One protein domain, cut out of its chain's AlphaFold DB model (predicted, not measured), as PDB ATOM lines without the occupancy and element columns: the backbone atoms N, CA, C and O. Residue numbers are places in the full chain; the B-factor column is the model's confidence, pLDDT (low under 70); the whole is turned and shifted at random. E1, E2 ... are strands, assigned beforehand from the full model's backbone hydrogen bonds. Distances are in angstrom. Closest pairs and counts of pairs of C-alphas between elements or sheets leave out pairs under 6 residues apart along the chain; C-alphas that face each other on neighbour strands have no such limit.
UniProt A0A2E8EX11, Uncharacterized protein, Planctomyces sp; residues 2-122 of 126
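Overview. This is residues 2 to 122 of the 126 residues of an uncharacterized protein of Planctomyces sp (UniProt A0A2E8EX11). With little regular structure, this is a small sandwich: the hairpin E1-E2 faces a twisted antiparallel sheet, order E3-E4-E5, a meander of successive antiparallel neighbours, the strands crossed at 38 degrees. Unnamed residues 79 to 122 loop past one end and return along the side. The printed part has 121 residues, five strands and no named helix; it is all strand, with 44 residues in named elements. It is only just compact, close to loose (radius of gyration of the C-alphas 15.9 A), spanning 45 by 33 by 26 A.

Arrangement. E1, residues 6 to 14, and E2, residues 17 to 25, form an antiparallel hairpin, with N 7 and O 24 within hydrogen-bond range at 2.9 A. E2 bends by 65 degrees at residue 21. E3, residues 39 to 47, and E4, residues 52 to 60, form another, with N 41 and O 58 at 3.0 A. E4 and E5, residues 71 to 78, form a third, with N 55 and O 76 at 2.9 A. The closest C-alphas of E2 and E5, Glu 22 and Thr 76, are 7.3 A apart.

Along the chain. E1, 22.9 A long, begins at C-alpha 6 (-30.053, -19.906, 21.250). E2 is 22.5 A, E3 25.5 A and E4 27.0 A long. E5, 21.6 A, ends at C-alpha 78 (-21.254, -37.208, 17.194).

Size, cuts and confidence. The printed part has no cut. The link E2 to E3 is long. The C-alphas farthest apart, Asn 66 and Glu 89, are 47.8 A apart. Residues 2 and 108 have pLDDT under 70.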
ATOM      1  N   LEU A   2     -35.684 -23.087  22.466       66.56
ATOM      2  CA  LEU A   2     -35.849 -22.292  23.678       66.56
ATOM      3  C   LEU A   2     -36.184 -20.844  23.278       66.56
ATOM      4  O   LEU A   2     -35.838 -20.392  22.184       66.56
ATOM      5  N   ASN A   3     -36.913 -20.121  24.130       73.62
ATOM      6  CA  ASN A   3     -37.324 -18.742  23.827       73.62
ATOM      7  C   ASN A   3     -36.152 -17.739  23.922       73.62
ATOM      8  O   ASN A   3     -36.244 -16.606  23.457       73.62
ATOM      9  N   ASP A   4     -35.027 -18.162  24.498       83.94
ATOM     10  CA  ASP A   4     -33.795 -17.372  24.589       83.94
ATOM     11  C   ASP A   4     -33.132 -17.105  23.226       83.94
ATOM     12  O   ASP A   4     -32.284 -16.224  23.136       83.94
ATOM     13  N   GLY A   5     -33.570 -17.783  22.161       87.25
ATOM     14  CA  GLY A   5     -33.053 -17.583  20.811       87.25
ATOM     15  C   GLY A   5     -31.737 -18.315  20.542       87.25
ATOM     16  O   GLY A   5     -31.184 -18.183  19.449       87.25
ATOM     17  N   ASP A   6     -31.244 -19.108  21.485       91.62
ATOM     18  CA  ASP A   6     -30.053 -19.906  21.250       91.62
ATOM     19  C   ASP A   6     -30.366 -21.065  20.298       91.62
ATOM     20  O   ASP A   6     -31.478 -21.604  20.242       91.62
ATOM     21  N   MET A   7     -29.348 -21.472  19.547       91.88
ATOM     22  CA  MET A   7     -29.331 -22.800  18.958       91.88
ATOM     23  C   MET A   7     -28.518 -23.738  19.832       91.88
ATOM     24  O   MET A   7     -27.556 -23.317  20.473       91.88
ATOM     25  N   GLU A   8     -28.911 -25.004  19.841       93.88
ATOM     26  CA  GLU A   8     -28.301 -26.014  20.685       93.88
ATOM     27  C   GLU A   8     -28.295 -27.360  19.967       93.88
ATOM     28  O   GLU A   8     -29.311 -27.793  19.415       93.88
ATOM     29  N   PHE A   9     -27.142 -28.020  19.993       95.44
ATOM     30  CA  PHE A   9     -27.038 -29.442  19.720       95.44
ATOM     31  C   PHE A   9     -27.042 -30.156  21.069       95.44
ATOM     32  O   PHE A   9     -26.076 -30.079  21.833       95.44
ATOM     33  N   PHE A  10     -28.157 -30.823  21.345       94.38
ATOM     34  CA  PHE A  10     -28.442 -31.544  22.579       94.38
ATOM     35  C   PHE A  10     -28.613 -33.028  22.267       94.38
ATOM     36  O   PHE A  10     -29.280 -33.383  21.291       94.38
ATOM     37  N   LYS A  11     -28.021 -33.886  23.096       95.19
ATOM     38  CA  LYS A  11     -28.145 -35.337  22.988       95.19
ATOM     39  C   LYS A  11     -28.764 -35.873  24.259       95.19
ATOM     40  O   LYS A  11     -28.343 -35.528  25.355       95.19
ATOM     41  N   GLU A  12     -29.726 -36.758  24.088       94.00
ATOM     42  CA  GLU A  12     -30.386 -37.484  25.161       94.00
ATOM     43  C   GLU A  12     -30.447 -38.942  24.734       94.00
ATOM     44  O   GLU A  12     -30.969 -39.258  23.665       94.00
ATOM     45  N   LEU A  13     -29.879 -39.829  25.549       94.25
ATOM     46  CA  LEU A  13     -29.998 -41.267  25.323       94.25
ATOM     47  C   LEU A  13     -31.172 -41.873  26.098       94.25
ATOM     48  O   LEU A  13     -31.673 -42.928  25.717       94.25
ATOM     49  N   LYS A  14     -31.623 -41.220  27.176       93.56
ATOM     50  CA  LYS A  14     -32.821 -41.595  27.929       93.56
ATOM     51  C   LYS A  14     -33.428 -40.361  28.587       93.56
ATOM     52  O   LYS A  14     -32.773 -39.688  29.371       93.56
ATOM     53  N   HIS A  15     -34.716 -40.137  28.351       91.50
ATOM     54  CA  HIS A  15     -35.429 -39.037  28.990       91.50
ATOM     55  C   HIS A  15     -35.499 -39.190  30.522       91.50
ATOM     56  O   HIS A  15     -35.837 -40.288  30.987       91.50
ATOM     57  N   PRO A  16     -35.244 -38.128  31.319       92.06
ATOM     58  CA  PRO A  16     -35.106 -36.712  30.936       92.06
ATOM     59  C   PRO A  16     -33.673 -36.166  30.866       92.06
ATOM     60  O   PRO A  16     -33.488 -34.947  30.855       92.06
ATOM     61  N   ASP A  17     -32.673 -37.042  30.908       92.56
ATOM     62  CA  ASP A  17     -31.287 -36.646  31.107       92.56
ATOM     63  C   ASP A  17     -30.536 -36.598  29.772       92.56
ATOM     64  O   ASP A  17     -30.343 -37.603  29.085       92.56
ATOM     65  N   GLY A  18     -30.052 -35.410  29.419       93.81
ATOM     66  CA  GLY A  18     -29.230 -35.201  28.236       93.81
ATOM     67  C   GLY A  18     -28.219 -34.084  28.433       93.81
ATOM     68  O   GLY A  18     -28.238 -33.383  29.443       93.81
ATOM     69  N   GLU A  19     -27.330 -33.940  27.460       95.38
ATOM     70  CA  GLU A  19     -26.197 -33.026  27.530       95.38
ATOM     71  C   GLU A  19     -26.094 -32.194  26.254       95.38
ATOM     72  O   GLU A  19     -26.178 -32.713  25.133       95.38
ATOM     73  N   SER A  20     -25.854 -30.898  26.424       94.25
ATOM     74  CA  SER A  20     -25.570 -29.977  25.329       94.25
ATOM     75  C   SER A  20     -24.090 -30.033  24.987       94.25
ATOM     76  O   SER A  20     -23.240 -29.822  25.848       94.25
ATOM     77  N   ARG A  21     -23.757 -30.270  23.720       93.25
ATOM     78  CA  ARG A  21     -22.358 -30.197  23.268       93.25
ATOM     79  C   ARG A  21     -21.993 -28.812  22.779       93.25
ATOM     80  O   ARG A  21     -20.901 -28.323  23.031       93.25
ATOM     81  N   GLU A  22     -22.926 -28.200  22.069       92.25
ATOM     82  CA  GLU A  22     -22.738 -26.928  21.399       92.25
ATOM     83  C   GLU A  22     -23.985 -26.083  21.613       92.25
ATOM     84  O   GLU A  22     -25.096 -26.539  21.331       92.25
ATOM     85  N   ARG A  23     -23.804 -24.854  22.090       92.81
ATOM     86  CA  ARG A  23     -24.888 -23.893  22.288       92.81
ATOM     87  C   ARG A  23     -24.411 -22.496  21.926       92.81
ATOM     88  O   ARG A  23     -23.440 -22.003  22.496       92.81
ATOM     89  N   TYR A  24     -25.100 -21.860  20.985       90.38
ATOM     90  CA  TYR A  24     -24.690 -20.576  20.427       90.38
ATOM     91  C   TYR A  24     -25.837 -19.573  20.399       90.38
ATOM     92  O   TYR A  24     -26.936 -19.868  19.925       90.38
ATOM     93  N   ALA A  25     -25.532 -18.344  20.811       91.56
ATOM     94  CA  ALA A  25     -26.449 -17.219  20.730       91.56
ATOM     95  C   ALA A  25     -26.505 -16.657  19.301       91.56
ATOM     96  O   ALA A  25     -25.790 -15.717  18.948       91.56
ATOM     97  N   ILE A  26     -27.390 -17.209  18.472       91.31
ATOM     98  CA  ILE A  26     -27.519 -16.843  17.047       91.31
ATOM     99  C   ILE A  26     -28.264 -15.520  16.802       91.31
ATOM    100  O   ILE A  26     -28.411 -15.075  15.660       91.31
ATOM    101  N   TRP A  27     -28.697 -14.857  17.878       90.88
ATOM    102  CA  TRP A  27     -29.351 -13.545  17.871       90.88
ATOM    103  C   TRP A  27     -28.609 -12.508  18.719       90.88
ATOM    104  O   TRP A  27     -29.222 -11.587  19.261       90.88
ATOM    105  N   ASN A  28     -27.283 -12.630  18.844       89.06
ATOM    106  CA  ASN A  28     -26.453 -11.725  19.653       89.06
ATOM    107  C   ASN A  28     -26.924 -11.644  21.120       89.06
ATOM    108  O   ASN A  28     -26.966 -10.563  21.705       89.06
ATOM    109  N   GLY A  29     -27.349 -12.780  21.680       89.00
ATOM    110  CA  GLY A  29     -27.881 -12.894  23.044       89.00
ATOM    111  C   GLY A  29     -29.293 -12.333  23.240       89.00
ATOM    112  O   GLY A  29     -29.747 -12.229  24.376       89.00
ATOM    113  N   ASN A  30     -29.982 -11.943  22.165       90.12
ATOM    114  CA  ASN A  30     -31.381 -11.527  22.238       90.12
ATOM    115  C   ASN A  30     -32.322 -12.738  22.109       90.12
ATOM    116  O   ASN A  30     -31.974 -13.684  21.405       90.12
ATOM    117  N   PRO A  31     -33.537 -12.665  22.685       88.69
ATOM    118  CA  PRO A  31     -34.575 -13.676  22.500       88.69
ATOM    119  C   PRO A  31     -34.929 -13.928  21.033       88.69
ATOM    120  O   PRO A  31     -34.680 -13.091  20.155       88.69
ATOM    121  N   LEU A  32     -35.603 -15.053  20.782       87.88
ATOM    122  CA  LEU A  32     -36.118 -15.383  19.456       87.88
ATOM    123  C   LEU A  32     -37.029 -14.246  18.924       87.88
ATOM    124  O   LEU A  32     -37.952 -13.817  19.623       87.88
ATOM    125  N   PRO A  33     -36.823 -13.739  17.692       88.56
ATOM    126  CA  PRO A  33     -37.630 -12.639  17.172       88.56
ATOM    127  C   PRO A  33     -39.120 -12.979  17.035       88.56
ATOM    128  O   PRO A  33     -39.503 -13.915  16.335       88.56
ATOM    129  N   HIS A  34     -39.979 -12.146  17.624       87.19
ATOM    130  CA  HIS A  34     -41.432 -12.269  17.501       87.19
ATOM    131  C   HIS A  34     -41.978 -11.625  16.219       87.19
ATOM    132  O   HIS A  34     -41.457 -10.622  15.731       87.19
ATOM    133  N   GLY A  35     -43.078 -12.183  15.696       88.50
ATOM    134  CA  GLY A  35     -43.803 -11.630  14.544       88.50
ATOM    135  C   GLY A  35     -43.037 -11.696  13.220       88.50
ATOM    136  O   GLY A  35     -43.421 -11.030  12.261       88.50
ATOM    137  N   LYS A  36     -41.956 -12.481  13.165       90.56
ATOM    138  CA  LYS A  36     -41.139 -12.700  11.973       90.56
ATOM    139  C   LYS A  36     -41.182 -14.165  11.577       90.56
ATOM    140  O   LYS A  36     -41.176 -15.044  12.433       90.56
ATOM    141  N   TRP A  37     -41.191 -14.421  10.276       92.81
ATOM    142  CA  TRP A  37     -40.935 -15.759   9.766       92.81
ATOM    143  C   TRP A  37     -39.437 -16.038   9.834       92.81
ATOM    144  O   TRP A  37     -38.628 -15.232   9.380       92.81
ATOM    145  N   ILE A  38     -39.089 -17.178  10.418       93.56
ATOM    146  CA  ILE A  38     -37.712 -17.649  10.540       93.56
ATOM    147  C   ILE A  38     -37.670 -19.019   9.874       93.56
ATOM    148  O   ILE A  38     -38.355 -19.948  10.306       93.56
ATOM    149  N   GLY A  39     -36.905 -19.133   8.793       95.06
ATOM    150  CA  GLY A  39     -36.610 -20.409   8.166       95.06
ATOM    151  C   GLY A  39     -35.576 -21.150   9.000       95.06
ATOM    152  O   GLY A  39     -34.517 -20.603   9.288       95.06
ATOM    153  N   MET A  40     -35.872 -22.395   9.366       93.75
ATOM    154  CA  MET A  40     -34.931 -23.288  10.037       93.75
ATOM    155  C   MET A  40     -34.785 -24.558   9.213       93.75
ATOM    156  O   MET A  40     -35.776 -25.108   8.727       93.75
ATOM    157  N   LYS A  41     -33.553 -25.030   9.063       95.12
ATOM    158  CA  LYS A  41     -33.251 -26.290   8.388       95.12
ATOM    159  C   LYS A  41     -32.218 -27.041   9.205       95.12
ATOM    160  O   LYS A  41     -31.144 -26.514   9.474       95.12
ATOM    161  N   PHE A  42     -32.570 -28.261   9.582       94.88
ATOM    162  CA  PHE A  42     -31.695 -29.176  10.292       94.88
ATOM    163  C   PHE A  42     -31.317 -30.314   9.352       94.88
ATOM    164  O   PHE A  42     -32.193 -30.886   8.700       94.88
ATOM    165  N   VAL A  43     -30.023 -30.586   9.242       95.56
ATOM    166  CA  VAL A  43     -29.476 -31.631   8.377       95.56
ATOM    167  C   VAL A  43     -28.724 -32.602   9.273       95.56
ATOM    168  O   VAL A  43     -27.841 -32.190  10.021       95.56
ATOM    169  N   VAL A  44     -29.108 -33.875   9.216       94.88
ATOM    170  CA  VAL A  44     -28.500 -34.955   9.994       94.88
ATOM    171  C   VAL A  44     -28.205 -36.095   9.043       94.88
ATOM    172  O   VAL A  44     -29.088 -36.497   8.283       94.88
ATOM    173  N   TYR A  45     -26.970 -36.571   9.047       94.81
ATOM    174  CA  TYR A  45     -26.534 -37.666   8.193       94.81
ATOM    175  C   TYR A  45     -25.355 -38.392   8.813       94.81
ATOM    176  O   TYR A  45     -24.557 -37.806   9.548       94.81
ATOM    177  N   ASN A  46     -25.245 -39.667   8.480       95.56
ATOM    178  CA  ASN A  46     -24.105 -40.468   8.865       95.56
ATOM    179  C   ASN A  46     -22.884 -40.118   8.003       95.56
ATOM    180  O   ASN A  46     -23.006 -39.765   6.826       95.56
ATOM    181  N   ILE A  47     -21.701 -40.218   8.596       95.81
ATOM    182  CA  ILE A  47     -20.397 -40.064   7.946       95.81
ATOM    183  C   ILE A  47     -19.480 -41.218   8.374       95.81
ATOM    184  O   ILE A  47     -19.833 -42.002   9.256       95.81
ATOM    185  N   ASP A  48     -18.301 -41.309   7.751       96.00
ATOM    186  CA  ASP A  48     -17.263 -42.290   8.095       96.00
ATOM    187  C   ASP A  48     -17.781 -43.742   8.117       96.00
ATOM    188  O   ASP A  48     -17.621 -44.441   9.109       96.00
ATOM    189  N   GLU A  49     -18.423 -44.188   7.028       94.44
ATOM    190  CA  GLU A  49     -18.982 -45.552   6.892       94.44
ATOM    191  C   GLU A  49     -20.019 -45.899   7.981       94.44
ATOM    192  O   GLU A  49     -19.957 -46.946   8.631       94.44
ATOM    193  N   ASP A  50     -20.977 -44.992   8.194       94.19
ATOM    194  CA  ASP A  50     -22.047 -45.141   9.188       94.19
ATOM    195  C   ASP A  50     -21.545 -45.322  10.629       94.19
ATOM    196  O   ASP A  50     -22.206 -45.956  11.449       94.19
ATOM    197  N   GLN A  51     -20.372 -44.767  10.955       96.62
ATOM    198  CA  GLN A  51     -19.819 -44.814  12.314       96.62
ATOM    199  C   GLN A  51     -20.090 -43.541  13.119       96.62
ATOM    200  O   GLN A  51     -20.169 -43.602  14.347       96.62
ATOM    201  N   HIS A  52     -20.240 -42.390  12.459       97.38
ATOM    202  CA  HIS A  52     -20.433 -41.098  13.120       97.38
ATOM    203  C   HIS A  52     -21.611 -40.330  12.521       97.38
ATOM    204  O   HIS A  52     -22.002 -40.566  11.380       97.38
ATOM    205  N   VAL A  53     -22.149 -39.364  13.267       96.94
ATOM    206  CA  VAL A  53     -23.288 -38.543  12.828       96.94
ATOM    207  C   VAL A  53     -22.878 -37.082  12.714       96.94
ATOM    208  O   VAL A  53     -22.433 -36.473  13.687       96.94
ATOM    209  N   LYS A  54     -23.071 -36.483  11.539       97.06
ATOM    210  CA  LYS A  54     -22.937 -35.040  11.324       97.06
ATOM    211  C   LYS A  54     -24.286 -34.365  11.532       97.06
ATOM    212  O   LYS A  54     -25.287 -34.780  10.951       97.06
ATOM    213  N   LEU A  55     -24.296 -33.291  12.319       97.00
ATOM    214  CA  LEU A  55     -25.463 -32.440  12.522       97.00
ATOM    215  C   LEU A  55     -25.133 -31.010  12.101       97.00
ATOM    216  O   LEU A  55     -24.091 -30.470  12.470       97.00
ATOM    217  N   GLU A  56     -26.033 -30.384  11.350       97.19
ATOM    218  CA  GLU A  56     -25.894 -29.007  10.881       97.19
ATOM    219  C   GLU A  56     -27.214 -28.257  11.039       97.19
ATOM    220  O   GLU A  56     -28.293 -28.776  10.733       97.19
ATOM    221  N   LEU A  57     -27.128 -27.000  11.470       96.69
ATOM    222  CA  LEU A  57     -28.276 -26.112  11.579       96.69
ATOM    223  C   LEU A  57     -28.090 -24.898  10.677       96.69
ATOM    224  O   LEU A  57     -27.055 -24.234  10.706       96.69
ATOM    225  N   TYR A  58     -29.133 -24.575   9.924       96.81
ATOM    226  CA  TYR A  58     -29.189 -23.420   9.043       96.81
ATOM    227  C   TYR A  58     -30.389 -22.538   9.368       96.81
ATOM    228  O   TYR A  58     -31.450 -23.032   9.769       96.81
ATOM    229  N   ARG A  59     -30.230 -21.240   9.114       96.00
ATOM    230  CA  ARG A  59     -31.257 -20.213   9.277       96.00
ATOM    231  C   ARG A  59     -31.448 -19.441   7.979       96.00
ATOM    232  O   ARG A  59     -30.477 -19.121   7.310       96.00
ATOM    233  N   ASP A  60     -32.689 -19.095   7.672       96.50
ATOM    234  CA  ASP A  60     -33.050 -18.183   6.590       96.50
ATOM    235  C   ASP A  60     -33.984 -17.084   7.115       96.50
ATOM    236  O   ASP A  60     -34.955 -17.360   7.823       96.50
ATOM    237  N   LEU A  61     -33.691 -15.832   6.760       94.94
ATOM    238  CA  LEU A  61     -34.493 -14.654   7.120       94.94
ATOM    239  C   LEU A  61     -35.193 -14.019   5.913       94.94
ATOM    240  O   LEU A  61     -35.866 -13.002   6.068       94.94
ATOM    241  N   ALA A  62     -35.062 -14.624   4.729       94.56
ATOM    242  CA  ALA A  62     -35.691 -14.184   3.490       94.56
ATOM    243  C   ALA A  62     -37.033 -14.890   3.213       94.56
ATOM    244  O   ALA A  62     -37.546 -14.819   2.099       94.56
ATOM    245  N   GLU A  63     -37.610 -15.581   4.201       92.19
ATOM    246  CA  GLU A  63     -38.877 -16.321   4.081       92.19
ATOM    247  C   GLU A  63     -38.915 -17.363   2.945       92.19
ATOM    248  O   GLU A  63     -39.971 -17.638   2.373       92.19
ATOM    249  N   GLY A  64     -37.772 -17.948   2.592       89.25
ATOM    250  CA  GLY A  64     -37.652 -18.917   1.508       89.25
ATOM    251  C   GLY A  64     -37.756 -18.312   0.104       89.25
ATOM    252  O   GLY A  64     -37.855 -19.065  -0.870       89.25
ATOM    253  N   VAL A  65     -37.735 -16.980  -0.034       91.81
ATOM    254  CA  VAL A  65     -37.762 -16.301  -1.339       91.81
ATOM    255  C   VAL A  65     -36.608 -16.811  -2.205       91.81
ATOM    256  O   VAL A  65     -35.461 -16.850  -1.772       91.81
ATOM    257  N   ASN A  66     -36.921 -17.234  -3.436       92.31
ATOM    258  CA  ASN A  66     -35.965 -17.812  -4.391       92.31
ATOM    259  C   ASN A  66     -35.163 -19.014  -3.849       92.31
ATOM    260  O   ASN A  66     -34.039 -19.252  -4.281       92.31
ATOM    261  N   GLY A  67     -35.740 -19.780  -2.919       88.81
ATOM    262  CA  GLY A  67     -35.071 -20.914  -2.280       88.81
ATOM    263  C   GLY A  67     -34.442 -20.593  -0.923       88.81
ATOM    264  O   GLY A  67     -34.005 -21.529  -0.253       88.81
ATOM    265  N   GLY A  68     -34.478 -19.329  -0.485       92.69
ATOM    266  CA  GLY A  68     -33.975 -18.853   0.808       92.69
ATOM    267  C   GLY A  68     -32.480 -18.527   0.803       92.69
ATOM    268  O   GLY A  68     -31.714 -19.095   0.023       92.69
ATOM    269  N   ASP A  69     -32.072 -17.633   1.702       95.38
ATOM    270  CA  ASP A  69     -30.674 -17.273   1.953       95.38
ATOM    271  C   ASP A  69     -30.191 -18.013   3.208       95.38
ATOM    272  O   ASP A  69     -30.217 -17.501   4.328       95.38
ATOM    273  N   TRP A  70     -29.879 -19.299   3.028       96.88
ATOM    274  CA  TRP A  70     -29.580 -20.205   4.136       96.88
ATOM    275  C   TRP A  70     -28.163 -19.994   4.674       96.88
ATOM    276  O   TRP A  70     -27.184 -20.440   4.078       96.88
ATOM    277  N   GLU A  71     -28.069 -19.415   5.862       96.94
ATOM    278  CA  GLU A  71     -26.832 -19.233   6.614       96.94
ATOM    279  C   GLU A  71     -26.615 -20.419   7.568       96.94
ATOM    280  O   GLU A  71     -27.524 -20.796   8.315       96.94
ATOM    281  N   LYS A  72     -25.420 -21.026   7.562       97.00
ATOM    282  CA  LYS A  72     -25.059 -22.084   8.521       97.00
ATOM    283  C   LYS A  72     -24.842 -21.452   9.899       97.00
ATOM    284  O   LYS A  72     -23.925 -20.659  10.077       97.00
ATOM    285  N   MET A  73     -25.682 -21.820  10.861       95.94
ATOM    286  CA  MET A  73     -25.615 -21.356  12.252       95.94
ATOM    287  C   MET A  73     -24.562 -22.108  13.056       95.94
ATOM    288  O   MET A  73     -23.944 -21.544  13.951       95.94
ATOM    289  N   GLY A  74     -24.365 -23.382  12.735       95.75
ATOM    290  CA  GLY A  74     -23.311 -24.198  13.305       95.75
ATOM    291  C   GLY A  74     -23.493 -25.664  12.967       95.75
ATOM    292  O   GLY A  74     -24.431 -26.059  12.267       95.75
ATOM    293  N   GLU A  75     -22.551 -26.456  13.450       97.25
ATOM    294  CA  GLU A  75     -22.463 -27.877  13.172       97.25
ATOM    295  C   GLU A  75     -21.736 -28.598  14.302       97.25
ATOM    296  O   GLU A  75     -20.915 -28.008  15.001       97.25
ATOM    297  N   THR A  76     -22.005 -29.890  14.447       97.38
ATOM    298  CA  THR A  76     -21.237 -30.769  15.327       97.38
ATOM    299  C   THR A  76     -21.169 -32.177  14.743       97.38
ATOM    300  O   THR A  76     -21.901 -32.507  13.808       97.38
ATOM    301  N   ILE A  77     -20.251 -32.990  15.259       97.69
ATOM    302  CA  ILE A  77     -20.115 -34.404  14.906       97.69
ATOM    303  C   ILE A  77     -20.264 -35.217  16.186       97.69
ATOM    304  O   ILE A  77     -19.501 -35.025  17.136       97.69
ATOM    305  N   ASP A  78     -21.214 -36.145  16.201       97.31
ATOM    306  CA  ASP A  78     -21.254 -37.208  17.194       97.31
ATOM    307  C   ASP A  78     -20.378 -38.371  16.722       97.31
ATOM    308  O   ASP A  78     -20.754 -39.145  15.847       97.31
ATOM    309  N   GLN A  79     -19.174 -38.436  17.285       96.88
ATOM    310  CA  GLN A  79     -18.148 -39.448  17.011       96.88
ATOM    311  C   GLN A  79     -17.799 -40.250  18.278       96.88
ATOM    312  O   GLN A  79     -16.663 -40.684  18.465       96.88
ATOM    313  N   GLY A  80     -18.751 -40.344  19.211       95.19
ATOM    314  CA  GLY A  80     -18.496 -40.779  20.582       95.19
ATOM    315  C   GLY A  80     -17.930 -39.650  21.449       95.19
ATOM    316  O   GLY A  80     -17.755 -38.504  21.011       95.19
ATOM    317  N   GLY A  81     -17.709 -39.943  22.730       95.69
ATOM    318  CA  GLY A  81     -17.298 -38.970  23.748       95.69
ATOM    319  C   GLY A  81     -18.350 -37.915  24.129       95.69
ATOM    320  O   GLY A  81     -18.143 -37.190  25.101       95.69
ATOM    321  N   TRP A  82     -19.483 -37.823  23.421       96.50
ATOM    322  CA  TRP A  82     -20.636 -37.030  23.854       96.50
ATOM    323  C   TRP A  82     -21.430 -37.814  24.895       96.50
ATOM    324  O   TRP A  82     -22.413 -38.487  24.581       96.50
ATOM    325  N   VAL A  83     -20.939 -37.741  26.130       95.88
ATOM    326  CA  VAL A  83     -21.472 -38.469  27.280       95.88
ATOM    327  C   VAL A  83     -22.787 -37.846  27.743       95.88
ATOM    328  O   VAL A  83     -22.863 -36.643  27.971       95.88
ATOM    329  N   THR A  84     -23.797 -38.686  27.940       95.31
ATOM    330  CA  THR A  84     -25.074 -38.342  28.572       95.31
ATOM    331  C   THR A  84     -25.349 -39.328  29.703       95.31
ATOM    332  O   THR A  84     -24.888 -40.472  29.666       95.31
ATOM    333  N   PHE A  85     -26.064 -38.905  30.741       94.12
ATOM    334  CA  PHE A  85     -26.430 -39.814  31.823       94.12
ATOM    335  C   PHE A  85     -27.609 -40.699  31.411       94.12
ATOM    336  O   PHE A  85     -28.611 -40.206  30.910       94.12
ATOM    337  N   HIS A  86     -27.502 -42.003  31.660       94.81
ATOM    338  CA  HIS A  86     -28.613 -42.947  31.578       94.81
ATOM    339  C   HIS A  86     -28.235 -44.267  32.285       94.81
ATOM    340  O   HIS A  86     -27.096 -44.462  32.707       94.81
ATOM    341  N   ASP A  87     -29.193 -45.184  32.413       94.75
ATOM    342  CA  ASP A  87     -29.069 -46.490  33.086       94.75
ATOM    343  C   ASP A  87     -29.327 -47.677  32.132       94.75
ATOM    344  O   ASP A  87     -29.780 -48.743  32.547       94.75
ATOM    345  N   CYS A  88     -29.080 -47.480  30.835       93.31
ATOM    346  CA  CYS A  88     -29.335 -48.477  29.786       93.31
ATOM    347  C   CYS A  88     -28.090 -49.331  29.492       93.31
ATOM    348  O   CYS A  88     -26.999 -49.030  29.960       93.31
ATOM    349  N   GLU A  89     -28.253 -50.397  28.701       96.12
ATOM    350  CA  GLU A  89     -27.183 -51.380  28.438       96.12
ATOM    351  C   GLU A  89     -26.090 -50.895  27.467       96.12
ATOM    352  O   GLU A  89     -25.033 -51.520  27.373       96.12
ATOM    353  N   TYR A  90     -26.320 -49.798  26.744       94.12
ATOM    354  CA  TYR A  90     -25.341 -49.205  25.831       94.12
ATOM    355  C   TYR A  90     -24.419 -48.192  26.542       94.12
ATOM    356  O   TYR A  90     -24.728 -47.741  27.644       94.12
ATOM    357  N   PRO A  91     -23.268 -47.825  25.949       96.38
ATOM    358  CA  PRO A  91     -22.371 -46.816  26.513       96.38
ATOM    359  C   PRO A  91     -23.017 -45.430  26.636       96.38
ATOM    360  O   PRO A  91     -23.849 -45.048  25.816       96.38
ATOM    361  N   SER A  92     -22.554 -44.630  27.599       96.31
ATOM    362  CA  SER A  92     -23.054 -43.268  27.842       96.31
ATOM    363  C   SER A  92     -22.768 -42.269  26.727       96.31
ATOM    364  O   SER A  92     -23.376 -41.200  26.688       96.31
ATOM    365  N   ASP A  93     -21.884 -42.616  25.801       96.94
ATOM    366  CA  ASP A  93     -21.543 -41.846  24.615       96.94
ATOM    367  C   ASP A  93     -21.993 -42.505  23.301       96.94
ATOM    368  O   ASP A  93     -21.522 -42.118  22.232       96.94
ATOM    369  N   PHE A  94     -22.930 -43.459  23.363       96.69
ATOM    370  CA  PHE A  94     -23.443 -44.210  22.212       96.69
ATOM    371  C   PHE A  94     -23.855 -43.311  21.036       96.69
ATOM    372  O   PHE A  94     -24.631 -42.373  21.219       96.69
ATOM    373  N   VAL A  95     -23.358 -43.594  19.830       96.69
ATOM    374  CA  VAL A  95     -23.642 -42.814  18.612       96.69
ATOM    375  C   VAL A  95     -24.898 -43.349  17.918       96.69
ATOM    376  O   VAL A  95     -25.012 -44.542  17.652       96.69
ATOM    377  N   LEU A  96     -25.849 -42.462  17.612       93.81
ATOM    378  CA  LEU A  96     -27.177 -42.817  17.091       93.81
ATOM    379  C   LEU A  96     -27.205 -42.884  15.551       93.81
ATOM    380  O   LEU A  96     -27.670 -41.951  14.901       93.81
ATOM    381  N   VAL A  97     -26.723 -43.986  14.971       94.69
ATOM    382  CA  VAL A  97     -26.609 -44.159  13.502       94.69
ATOM    383  C   VAL A  97     -27.835 -44.796  12.832       94.69
ATOM    384  O   VAL A  97     -27.991 -44.697  11.617       94.69
ATOM    385  N   ASP A  98     -28.741 -45.396  13.611       89.94
ATOM    386  CA  ASP A  98     -29.888 -46.182  13.116       89.94
ATOM    387  C   ASP A  98     -31.107 -45.333  12.673       89.94
ATOM    388  O   ASP A  98     -32.203 -45.854  12.447       89.94
ATOM    389  N   GLY A  99     -30.935 -44.014  12.529       81.06
ATOM    390  CA  GLY A  99     -32.002 -43.082  12.151       81.06
ATOM    391  C   GLY A  99     -33.030 -42.832  13.263       81.06
ATOM    392  O   GLY A  99     -32.798 -43.123  14.436       81.06
ATOM    393  N   GLY A 100     -34.180 -42.232  12.922       84.75
ATOM    394  CA  GLY A 100     -35.185 -41.912  13.938       84.75
ATOM    395  C   GLY A 100     -36.419 -41.146  13.466       84.75
ATOM    396  O   GLY A 100     -36.775 -41.121  12.290       84.75
ATOM    397  N   VAL A 101     -37.092 -40.525  14.436       89.06
ATOM    398  CA  VAL A 101     -38.316 -39.739  14.246       89.06
ATOM    399  C   VAL A 101     -38.006 -38.259  14.434       89.06
ATOM    400  O   VAL A 101     -37.328 -37.873  15.382       89.06
ATOM    401  N   VAL A 102     -38.561 -37.413  13.565       89.81
ATOM    402  CA  VAL A 102     -38.507 -35.957  13.735       89.81
ATOM    403  C   VAL A 102     -39.724 -35.491  14.526       89.81
ATOM    404  O   VAL A 102     -40.866 -35.700  14.112       89.81
ATOM    405  N   LEU A 103     -39.475 -34.820  15.650       88.81
ATOM    406  CA  LEU A 103     -40.508 -34.221  16.490       88.81
ATOM    407  C   LEU A 103     -40.416 -32.696  16.433       88.81
ATOM    408  O   LEU A 103     -39.362 -32.111  16.672       88.81
ATOM    409  N   LEU A 104     -41.549 -32.049  16.165       86.75
ATOM    410  CA  LEU A 104     -41.710 -30.604  16.287       86.75
ATOM    411  C   LEU A 104     -42.628 -30.324  17.476       86.75
ATOM    412  O   LEU A 104     -43.835 -30.552  17.409       86.75
ATOM    413  N   LYS A 105     -42.035 -29.875  18.583       84.50
ATOM    414  CA  LYS A 105     -42.727 -29.661  19.857       84.50
ATOM    415  C   LYS A 105     -42.846 -28.167  20.158       84.50
ATOM    416  O   LYS A 105     -41.868 -27.431  20.046       84.50
ATOM    417  N   ASN A 106     -44.033 -27.751  20.590       82.25
ATOM    418  CA  ASN A 106     -44.253 -26.461  21.239       82.25
ATOM    419  C   ASN A 106     -44.333 -26.682  22.747       82.25
ATOM    420  O   ASN A 106     -44.998 -27.619  23.191       82.25
ATOM    421  N   GLU A 107     -43.690 -25.819  23.526       75.88
ATOM    422  CA  GLU A 107     -43.932 -25.768  24.967       75.88
ATOM    423  C   GLU A 107     -45.263 -25.059  25.258       75.88
ATOM    424  O   GLU A 107     -45.764 -24.286  24.437       75.88
ATOM    425  N   VAL A 108     -45.838 -25.328  26.434       69.88
ATOM    426  CA  VAL A 108     -47.192 -24.886  26.837       69.88
ATOM    427  C   VAL A 108     -47.378 -23.361  26.757       69.88
ATOM    428  O   VAL A 108     -48.495 -22.879  26.590       69.88
ATOM    429  N   GLU A 109     -46.291 -22.594  26.836       72.38
ATOM    430  CA  GLU A 109     -46.302 -21.128  26.845       72.38
ATOM    431  C   GLU A 109     -46.385 -20.485  25.445       72.38
ATOM    432  O   GLU A 109     -46.542 -19.267  25.336       72.38
ATOM    433  N   VAL A 110     -46.319 -21.266  24.358       75.81
ATOM    434  CA  VAL A 110     -46.452 -20.739  22.989       75.81
ATOM    435  C   VAL A 110     -47.928 -20.711  22.583       75.81
ATOM    436  O   VAL A 110     -48.509 -21.733  22.228       75.81
ATOM    437  N   SER A 111     -48.543 -19.527  22.619       79.94
ATOM    438  CA  SER A 111     -49.992 -19.353  22.412       79.94
ATOM    439  C   SER A 111     -50.465 -19.414  20.953       79.94
ATOM    440  O   SER A 111     -51.624 -19.744  20.709       79.94
ATOM    441  N   ASP A 112     -49.599 -19.106  19.983       85.81
ATOM    442  CA  ASP A 112     -49.921 -19.118  18.544       85.81
ATOM    443  C   ASP A 112     -48.707 -19.578  17.707       85.81
ATOM    444  O   ASP A 112     -48.071 -18.771  17.020       85.81
ATOM    445  N   PRO A 113     -48.314 -20.864  17.795       85.25
ATOM    446  CA  PRO A 113     -47.237 -21.401  16.975       85.25
ATOM    447  C   PRO A 113     -47.708 -21.553  15.527       85.25
ATOM    448  O   PRO A 113     -48.684 -22.250  15.240       85.25
ATOM    449  N   ARG A 114     -46.984 -20.934  14.589       89.69
ATOM    450  CA  ARG A 114     -47.294 -21.003  13.156       89.69
ATOM    451  C   ARG A 114     -46.146 -21.617  12.377       89.69
ATOM    452  O   ARG A 114     -44.999 -21.206  12.511       89.69
ATOM    453  N   TYR A 115     -46.495 -22.545  11.496       91.06
ATOM    454  CA  TYR A 115     -45.563 -23.235  10.616       91.06
ATOM    455  C   TYR A 115     -46.032 -23.100   9.169       91.06
ATOM    456  O   TYR A 115     -47.224 -23.211   8.883       91.06
ATOM    457  N   LYS A 116     -45.096 -22.869   8.247       91.69
ATOM    458  CA  LYS A 116     -45.344 -22.900   6.800       91.69
ATOM    459  C   LYS A 116     -44.147 -23.518   6.087       91.69
ATOM    460  O   LYS A 116     -43.037 -23.472   6.605       91.69
ATOM    461  N   HIS A 117     -44.391 -24.096   4.910       91.25
ATOM    462  CA  HIS A 117     -43.369 -24.760   4.086       91.25
ATOM    463  C   HIS A 117     -42.598 -25.876   4.817       91.25
ATOM    464  O   HIS A 117     -41.431 -26.130   4.527       91.25
ATOM    465  N   PHE A 118     -43.260 -26.555   5.758       92.06
ATOM    466  CA  PHE A 118     -42.675 -27.686   6.463       92.06
ATOM    467  C   PHE A 118     -42.471 -28.864   5.509       92.06
ATOM    468  O   PHE A 118     -43.398 -29.277   4.810       92.06
ATOM    469  N   SER A 119     -41.256 -29.403   5.492       92.50
ATOM    470  CA  SER A 119     -40.918 -30.609   4.746       92.50
ATOM    471  C   SER A 119     -39.819 -31.376   5.469       92.50
ATOM    472  O   SER A 119     -38.938 -30.779   6.084       92.50
ATOM    473  N   ILE A 120     -39.883 -32.702   5.372       93.00
ATOM    474  CA  ILE A 120     -38.827 -33.625   5.779       93.00
ATOM    475  C   ILE A 120     -38.528 -34.486   4.559       93.00
ATOM    476  O   ILE A 120     -39.446 -34.884   3.839       93.00
ATOM    477  N   ARG A 121     -37.248 -34.741   4.311       92.19
ATOM    478  CA  ARG A 121     -36.790 -35.601   3.226       92.19
ATOM    479  C   ARG A 121     -35.554 -36.361   3.666       92.19
ATOM    480  O   ARG A 121     -34.731 -35.810   4.394       92.19
ATOM    481  N   GLU A 122     -35.434 -37.585   3.186       90.38
ATOM    482  CA  GLU A 122     -34.202 -38.350   3.312       90.38
ATOM    483  C   GLU A 122     -33.124 -37.753   2.403       90.38
ATOM    484  O   GLU A 122     -33.412 -37.191   1.338       90.38
TER     485      GLU A 122